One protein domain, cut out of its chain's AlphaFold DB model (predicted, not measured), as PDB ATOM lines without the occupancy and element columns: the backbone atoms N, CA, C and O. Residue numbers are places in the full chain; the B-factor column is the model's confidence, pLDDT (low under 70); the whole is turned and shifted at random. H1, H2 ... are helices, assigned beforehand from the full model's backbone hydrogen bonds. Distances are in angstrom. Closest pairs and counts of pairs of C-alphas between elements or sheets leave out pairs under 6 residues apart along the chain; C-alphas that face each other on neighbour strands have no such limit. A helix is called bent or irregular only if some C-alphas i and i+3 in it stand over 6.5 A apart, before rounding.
ATOM      1  N   SER A  56      -0.398  89.628  32.786       52.97
ATOM      2  CA  SER A  56       0.302  90.160  31.624       52.97
ATOM      3  C   SER A  56       1.553  90.974  31.983       52.97
ATOM      4  O   SER A  56       2.374  91.214  31.099       52.97
ATOM      5  N   GLN A  57       1.735  91.386  33.246       61.31
ATOM      6  CA  GLN A  57       2.694  92.436  33.602       61.31
ATOM      7  C   GLN A  57       3.660  92.008  34.719       61.31
ATOM      8  O   GLN A  57       3.579  92.449  35.867       61.31
ATOM      9  N   CYS A  58       4.619  91.145  34.374       76.19
ATOM     10  CA  CYS A  58       5.795  90.933  35.216       76.19
ATOM     11  C   CYS A  58       6.667  92.195  35.227       76.19
ATOM     12  O   CYS A  58       7.000  92.741  34.176       76.19
ATOM     13  N   GLU A  59       7.060  92.654  36.415       81.56
ATOM     14  CA  GLU A  59       7.987  93.780  36.543       81.56
ATOM     15  C   GLU A  59       9.372  93.362  36.041       81.56
ATOM     16  O   GLU A  59       9.997  92.451  36.585       81.56
ATOM     17  N   ILE A  60       9.838  94.016  34.976       82.81
ATOM     18  CA  ILE A  60      11.138  93.733  34.364       82.81
ATOM     19  C   ILE A  60      12.236  94.320  35.263       82.81
ATOM     20  O   ILE A  60      12.282  95.545  35.434       82.81
ATOM     21  N   PRO A  61      13.138  93.493  35.825       82.00
ATOM     22  CA  PRO A  61      14.190  93.983  36.704       82.00
ATOM     23  C   PRO A  61      15.188  94.863  35.948       82.00
ATOM     24  O   PRO A  61      15.679  94.495  34.881       82.00
ATOM     25  N   LYS A  62      15.536  96.012  36.534       81.88
ATOM     26  CA  LYS A  62      16.635  96.867  36.068       81.88
ATOM     27  C   LYS A  62      17.879  96.572  36.903       81.88
ATOM     28  O   LYS A  62      18.174  97.287  37.856       81.88
ATOM     29  N   ASP A  63      18.560  95.478  36.575       83.69
ATOM     30  CA  ASP A  63      19.789  95.044  37.247       83.69
ATOM     31  C   ASP A  63      21.018  95.449  36.410       83.69
ATOM     32  O   ASP A  63      21.116  95.029  35.254       83.69
ATOM     33  N   PRO A  64      21.975  96.223  36.954       88.94
ATOM     34  CA  PRO A  64      23.215  96.574  36.258       88.94
ATOM     35  C   PRO A  64      24.054  95.374  35.793       88.94
ATOM     36  O   PRO A  64      24.830  95.511  34.852       88.94
ATOM     37  N   ASN A  65      23.905  94.200  36.419       89.44
ATOM     38  CA  ASN A  65      24.578  92.966  35.997       89.44
ATOM     39  C   ASN A  65      23.922  92.317  34.766       89.44
ATOM     40  O   ASN A  65      24.513  91.428  34.156       89.44
ATOM     41  N   PHE A  66      22.716  92.760  34.399       89.12
ATOM     42  CA  PHE A  66      21.940  92.289  33.253       89.12
ATOM     43  C   PHE A  66      21.484  93.477  32.384       89.12
ATOM     44  O   PHE A  66      20.281  93.699  32.210       89.12
ATOM     45  N   PRO A  67      22.429  94.259  31.824       91.88
ATOM     46  CA  PRO A  67      22.115  95.503  31.116       91.88
ATOM     47  C   PRO A  67      21.246  95.283  29.867       91.88
ATOM     48  O   PRO A  67      20.438  96.142  29.520       91.88
ATOM     49  N   ASP A  68      21.354  94.112  29.233       90.62
ATOM     50  CA  ASP A  68      20.624  93.767  28.007       90.62
ATOM     51  C   ASP A  68      19.216  93.199  28.261       90.62
ATOM     52  O   ASP A  68      18.472  92.966  27.305       90.62
ATOM     53  N   CYS A  69      18.832  92.959  29.524       91.19
ATOM     54  CA  CYS A  69      17.567  92.297  29.858       91.19
ATOM     55  C   CYS A  69      16.365  93.033  29.255       91.19
ATOM     56  O   CYS A  69      15.555  92.437  28.545       91.19
ATOM     57  N   LEU A  70      16.278  94.347  29.484       91.75
ATOM     58  CA  LEU A  70      15.156  95.164  29.024       91.75
ATOM     59  C   LEU A  70      15.038  95.158  27.494       91.75
ATOM     60  O   LEU A  70      13.966  94.876  26.961       91.75
ATOM     61  N   GLY A  71      16.152  95.394  26.795       93.12
ATOM     62  CA  GLY A  71      16.173  95.405  25.330       93.12
ATOM     63  C   GLY A  71      15.786  94.053  24.728       93.12
ATOM     64  O   GLY A  71      15.130  93.992  23.689       93.12
ATOM     65  N   LYS A  72      16.123  92.945  25.398       93.19
ATOM     66  CA  LYS A  72      15.717  91.608  24.952       93.19
ATOM     67  C   LYS A  72      14.262  91.287  25.230       93.19
ATOM     68  O   LYS A  72      13.645  90.649  24.386       93.19
ATOM     69  N   ILE A  73      13.689  91.758  26.334       93.69
ATOM     70  CA  ILE A  73      12.240  91.656  26.554       93.69
ATOM     71  C   ILE A  73      11.485  92.409  25.450       93.69
ATOM     72  O   ILE A  73      10.553  91.869  24.857       93.69
ATOM     73  N   GLU A  74      11.921  93.625  25.111       94.12
ATOM     74  CA  GLU A  74      11.335  94.404  24.014       94.12
ATOM     75  C   GLU A  74      11.469  93.697  22.661       94.12
ATOM     76  O   GLU A  74      10.511  93.642  21.889       94.12
ATOM     77  N   TRP A  75      12.628  93.089  22.392       94.06
ATOM     78  CA  TRP A  75      12.829  92.277  21.194       94.06
ATOM     79  C   TRP A  75      11.883  91.070  21.156       94.06
ATOM     80  O   TRP A  75      11.269  90.814  20.119       94.06
ATOM     81  N   MET A  76      11.719  90.366  22.283       94.81
ATOM     82  CA  MET A  76      10.832  89.207  22.392       94.81
ATOM     83  C   MET A  76       9.381  89.587  22.099       94.81
ATOM     84  O   MET A  76       8.756  88.921  21.280       94.81
ATOM     85  N   ARG A  77       8.869  90.704  22.633       95.12
ATOM     86  CA  ARG A  77       7.507  91.191  22.323       95.12
ATOM     87  C   ARG A  77       7.229  91.280  20.821       95.12
ATOM     88  O   ARG A  77       6.132  90.954  20.384       95.12
ATOM     89  N   ALA A  78       8.220  91.703  20.038       95.94
ATOM     90  CA  ALA A  78       8.076  91.875  18.596       95.94
ATOM     91  C   ALA A  78       8.387  90.610  17.776       95.94
ATOM     92  O   ALA A  78       7.942  90.511  16.632       95.94
ATOM     93  N   ARG A  79       9.210  89.686  18.293       95.06
ATOM     94  CA  ARG A  79       9.857  88.640  17.474       95.06
ATOM     95  C   ARG A  79       9.870  87.242  18.079       95.06
ATOM     96  O   ARG A  79      10.419  86.345  17.455       95.06
ATOM     97  N   TRP A  80       9.245  87.000  19.227       95.25
ATOM     98  CA  TRP A  80       9.246  85.664  19.837       95.25
ATOM     99  C   TRP A  80       8.602  84.576  18.956       95.25
ATOM    100  O   TRP A  80       8.870  83.399  19.150       95.25
ATOM    101  N   THR A  81       7.779  84.932  17.967       95.69
ATOM    102  CA  THR A  81       7.206  83.978  17.001       95.69
ATOM    103  C   THR A  81       8.131  83.670  15.820       95.69
ATOM    104  O   THR A  81       7.785  82.843  14.980       95.69
ATOM    105  N   SER A  82       9.308  84.307  15.733       93.81
ATOM    106  CA  SER A  82      10.241  84.125  14.612       93.81
ATOM    107  C   SER A  82      10.872  82.735  14.567       93.81
ATOM    108  O   SER A  82      11.358  82.324  13.518       93.81
ATOM    109  N   ASP A  83      10.916  82.039  15.704       91.94
ATOM    110  CA  ASP A  83      11.467  80.694  15.823       91.94
ATOM    111  C   ASP A  83      10.548  79.828  16.709       91.94
ATOM    112  O   ASP A  83      10.273  80.196  17.855       91.94
ATOM    113  N   PRO A  84      10.076  78.662  16.229       91.81
ATOM    114  CA  PRO A  84       9.268  77.740  17.026       91.81
ATOM    115  C   PRO A  84       9.925  77.282  18.340       91.81
ATOM    116  O   PRO A  84       9.221  76.821  19.241       91.81
ATOM    117  N   CYS A  85      11.253  77.396  18.481       92.69
ATOM    118  CA  CYS A  85      11.956  77.018  19.704       92.69
ATOM    119  C   CYS A  85      11.504  77.831  20.926       92.69
ATOM    120  O   CYS A  85      11.461  77.282  22.026       92.69
ATOM    121  N   TYR A  86      11.095  79.092  20.749       92.06
ATOM    122  CA  TYR A  86      10.605  79.917  21.852       92.06
ATOM    123  C   TYR A  86       9.326  79.320  22.449       92.06
ATOM    124  O   TYR A  86       9.257  79.088  23.659       92.06
ATOM    125  N   ALA A  87       8.356  78.968  21.599       93.75
ATOM    126  CA  ALA A  87       7.129  78.294  22.022       93.75
ATOM    127  C   ALA A  87       7.418  76.914  22.637       93.75
ATOM    128  O   ALA A  87       6.847  76.562  23.669       93.75
ATOM    129  N   TYR A  88       8.361  76.155  22.063       93.56
ATOM    130  CA  TYR A  88       8.813  74.876  22.629       93.56
ATOM    131  C   TYR A  88       9.365  75.024  24.058       93.56
ATOM    132  O   TYR A  88       9.130  74.164  24.905       93.56
ATOM    133  N   TYR A  89      10.065  76.124  24.351       90.94
ATOM    134  CA  TYR A  89      10.558  76.433  25.695       90.94
ATOM    135  C   TYR A  89       9.527  77.122  26.604       90.94
ATOM    136  O   TYR A  89       9.884  77.522  27.713       90.94
ATOM    137  N   GLY A  90       8.261  77.204  26.186       91.31
ATOM    138  CA  GLY A  90       7.156  77.705  27.005       91.31
ATOM    139  C   GLY A  90       6.946  79.216  26.937       91.31
ATOM    140  O   GLY A  90       6.303  79.770  27.825       91.31
ATOM    141  N   VAL A  91       7.485  79.892  25.919       95.19
ATOM    142  CA  VAL A  91       7.144  81.293  25.642       95.19
ATOM    143  C   VAL A  91       5.733  81.362  25.060       95.19
ATOM    144  O   VAL A  91       5.449  80.716  24.053       95.19
ATOM    145  N   ASP A  92       4.863  82.156  25.682       93.56
ATOM    146  CA  ASP A  92       3.438  82.272  25.332       93.56
ATOM    147  C   ASP A  92       3.034  83.679  24.854       93.56
ATOM    148  O   ASP A  92       1.868  83.932  24.558       93.56
ATOM    149  N   GLY A  93       4.001  84.596  24.758       92.31
ATOM    150  CA  GLY A  93       3.783  85.985  24.355       92.31
ATOM    151  C   GLY A  93       3.622  86.967  25.519       92.31
ATOM    152  O   GLY A  93       3.568  88.172  25.279       92.31
ATOM    153  N   THR A  94       3.575  86.490  26.765       92.25
ATOM    154  CA  THR A  94       3.547  87.351  27.958       92.25
ATOM    155  C   THR A  94       4.949  87.795  28.381       92.25
ATOM    156  O   THR A  94       5.917  87.039  28.251       92.25
ATOM    157  N   ASP A  95       5.061  88.977  29.000       92.31
ATOM    158  CA  ASP A  95       6.326  89.477  29.565       92.31
ATOM    159  C   ASP A  95       6.931  88.513  30.596       92.31
ATOM    160  O   ASP A  95       8.150  88.361  30.689       92.31
ATOM    161  N   CYS A  96       6.077  87.816  31.346       90.62
ATOM    162  CA  CYS A  96       6.487  86.807  32.315       90.62
ATOM    163  C   CYS A  96       7.175  85.608  31.652       90.62
ATOM    164  O   CYS A  96       8.222  85.159  32.129       90.62
ATOM    165  N   SER A  97       6.622  85.106  30.544       92.62
ATOM    166  CA  SER A  97       7.227  83.998  29.801       92.62
ATOM    167  C   SER A  97       8.549  84.408  29.142       92.62
ATOM    168  O   SER A  97       9.511  83.636  29.172       92.62
ATOM    169  N   PHE A  98       8.653  85.650  28.650       93.56
ATOM    170  CA  PHE A  98       9.906  86.195  28.123       93.56
ATOM    171  C   PHE A  98      10.973  86.292  29.209       93.56
ATOM    172  O   PHE A  98      12.098  85.844  28.999       93.56
ATOM    173  N   LEU A  99      10.628  86.828  30.382       91.62
ATOM    174  CA  LEU A  99      11.557  86.960  31.503       91.62
ATOM    175  C   LEU A  99      12.055  85.593  31.984       91.62
ATOM    176  O   LEU A  99      13.244  85.427  32.261       91.62
ATOM    177  N   LEU A 100      11.172  84.595  32.040       91.06
ATOM    178  CA  LEU A 100      11.544  83.232  32.407       91.06
ATOM    179  C   LEU A 100      12.491  82.609  31.372       91.06
ATOM    180  O   LEU A 100      13.532  82.064  31.730       91.06
ATOM    181  N   TYR A 101      12.170  82.735  30.086       91.81
ATOM    182  CA  TYR A 101      13.011  82.222  29.010       91.81
ATOM    183  C   TYR A 101      14.391  82.904  28.988       91.81
ATOM    184  O   TYR A 101      15.427  82.234  28.989       91.81
ATOM    185  N   LEU A 102      14.419  84.236  29.053       92.38
ATOM    186  CA  LEU A 102      15.651  85.022  29.030       92.38
ATOM    187  C   LEU A 102      16.495  84.852  30.294       92.38
ATOM    188  O   LEU A 102      17.702  85.051  30.223       92.38
ATOM    189  N   SER A 103      15.912  84.476  31.432       89.62
ATOM    190  CA  SER A 103      16.680  84.183  32.649       89.62
ATOM    191  C   SER A 103      17.200  82.746  32.695       89.62
ATOM    192  O   SER A 103      18.354  82.532  33.053       89.62
ATOM    193  N   GLU A 104      16.397  81.755  32.298       86.38
ATOM    194  CA  GLU A 104      16.763  80.340  32.450       86.38
ATOM    195  C   GLU A 104      17.485  79.738  31.243       86.38
ATOM    196  O   GLU A 104      18.265  78.791  31.399       86.38
ATOM    197  N   LYS A 105      17.189  80.219  30.031       89.12
ATOM    198  CA  LYS A 105      17.726  79.651  28.785       89.12
ATOM    199  C   LYS A 105      18.858  80.492  28.230       89.12
ATOM    200  O   LYS A 105      19.912  79.941  27.916       89.12
ATOM    201  N   GLU A 106      18.664  81.805  28.163       88.25
ATOM    202  CA  GLU A 106      19.635  82.704  27.529       88.25
ATOM    203  C   GLU A 106      20.470  83.550  28.502       88.25
ATOM    204  O   GLU A 106      21.485  84.106  28.095       88.25
ATOM    205  N   TRP A 107      20.104  83.592  29.788       89.25
ATOM    206  CA  TRP A 107      20.821  84.298  30.864       89.25
ATOM    207  C   TRP A 107      21.003  85.809  30.648       89.25
ATOM    208  O   TRP A 107      21.924  86.411  31.194       89.25
ATOM    209  N   PHE A 108      20.113  86.433  29.880       91.50
ATOM    210  CA  PHE A 108      20.084  87.881  29.677       91.50
ATOM    211  C   PHE A 108      19.328  88.635  30.765       91.50
ATOM    212  O   PHE A 108      19.481  89.847  30.854       91.50
ATOM    213  N   CYS A 109      18.548  87.938  31.592       91.00
ATOM    214  CA  CYS A 109      17.804  88.519  32.706       91.00
ATOM    215  C   CYS A 109      18.110  87.797  34.027       91.00
ATOM    216  O   CYS A 109      18.431  86.604  34.016       91.00
ATOM    217  N   PRO A 110      17.974  88.479  35.179       89.31
ATOM    218  CA  PRO A 110      18.129  87.834  36.474       89.31
ATOM    219  C   PRO A 110      16.991  86.827  36.730       89.31
ATOM    220  O   PRO A 110      15.871  87.028  36.251       89.31
ATOM    221  N   PRO A 111      17.238  85.752  37.502       83.19
ATOM    222  CA  PRO A 111      16.192  84.801  37.876       83.19
ATOM    223  C   PRO A 111      15.058  85.485  38.660       83.19
ATOM    224  O   PRO A 111      15.348  86.246  39.589       83.19
ATOM    225  N   PRO A 112      13.779  85.212  38.344       77.69
ATOM    226  CA  PRO A 112      12.657  85.867  39.007       77.69
ATOM    227  C   PRO A 112      12.538  85.468  40.493       77.69
ATOM    228  O   PRO A 112      12.743  84.302  40.843       77.69
ATOM    229  N   PRO A 113      12.160  86.407  41.384       67.19
ATOM    230  CA  PRO A 113      12.229  86.226  42.838       67.19
ATOM    231  C   PRO A 113      11.209  85.228  43.406       67.19
ATOM    232  O   PRO A 113      11.448  84.647  44.461       67.19
ATOM    233  N   TRP A 114      10.085  84.990  42.722       65.81
ATOM    234  CA  TRP A 114       9.036  84.062  43.178       65.81
ATOM    235  C   TRP A 114       9.404  82.581  43.016       65.81
ATOM    236  O   TRP A 114       8.659  81.705  43.455       65.81
ATOM    237  N   LYS A 115      10.545  82.272  42.392       63.25
ATOM    238  CA  LYS A 115      11.049  80.905  42.277       63.25
ATOM    239  C   LYS A 115      12.130  80.696  43.337       63.25
ATOM    240  O   LYS A 115      13.258  81.162  43.190       63.25
ATOM    241  N   ASN A 116      11.785  79.988  44.415       50.69
ATOM    242  CA  ASN A 116      12.745  79.572  45.438       50.69
ATOM    243  C   ASN A 116      13.968  78.909  44.773       50.69
ATOM    244  O   ASN A 116      13.835  77.916  44.058       50.69
ATOM    245  N   ARG A 117      15.170  79.446  45.030       52.06
ATOM    246  CA  ARG A 117      16.474  78.988  44.489       52.06
ATOM    247  C   ARG A 117      16.897  77.582  44.950       52.06
ATOM    248  O   ARG A 117      18.067  77.233  44.834       52.06
TER     249      ARG A 117
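This is residues 56 to 117 of the 264 residues of a protein of Chiloscyllium punctatum (UniProt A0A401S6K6). One longer helix, H1, is crossed by a second helix, H3, and the very short H2 follows just past the last residue of H1. Two long stretches with no named element, residues 56 to 68 and 105 to 117, lead into H1 and away from H3. The printed part has 62 residues, with three named helices in the order H1, H2, H3 and no named strand; the class is all helix, though under half of the residues, 29 of 62, are in named elements. The whole is compact, with a radius of gyration of the C-alphas of 10.9 A and spans of 28 by 24 by 21 A.

H1, residues 69 to 82, measures 18.8 A from first to last C-alpha and begins with C-alpha 69 at (17.567, 92.297, 29.858). It is irregular: C-alphas 78 and 81 are 8.1 A apart, against about 5 A in a regular helix. H2, residues 84 to 88, measures 6.3 A. H3, residues 95 to 104, measures 14.2 A and ends with C-alpha 104 at (16.763, 80.340, 32.450).

H1 and H3 touch, the closest C-alphas being those of Ile 73 and Phe 98, 6.1 A apart. Their lines are about perpendicular, at 76 degrees. H1, with residues 80 to 81 alone, and H2 only just touch, and only at the corner by their tight link, with 3 pairs of C-alphas within 8 A; the closest are Trp 80 and Tyr 86, 6.2 A. H2 and H3 are close but not clearly touching: their closest C-alphas, of Tyr 86 and Tyr 101, are 7.9 A apart. Every O i to N i+4 pair is within hydrogen-bond range in H2 and H3, and 7 of 10 are in H1.

The two C-alphas farthest apart, of Ser 82 and Asn 116, are 31.3 A apart. The printed part has no cut, and the link from H2 to H3 is short. Mean pLDDT of the printed part is 86.9; residues 56 to 57 and 113 to 117 are under 70.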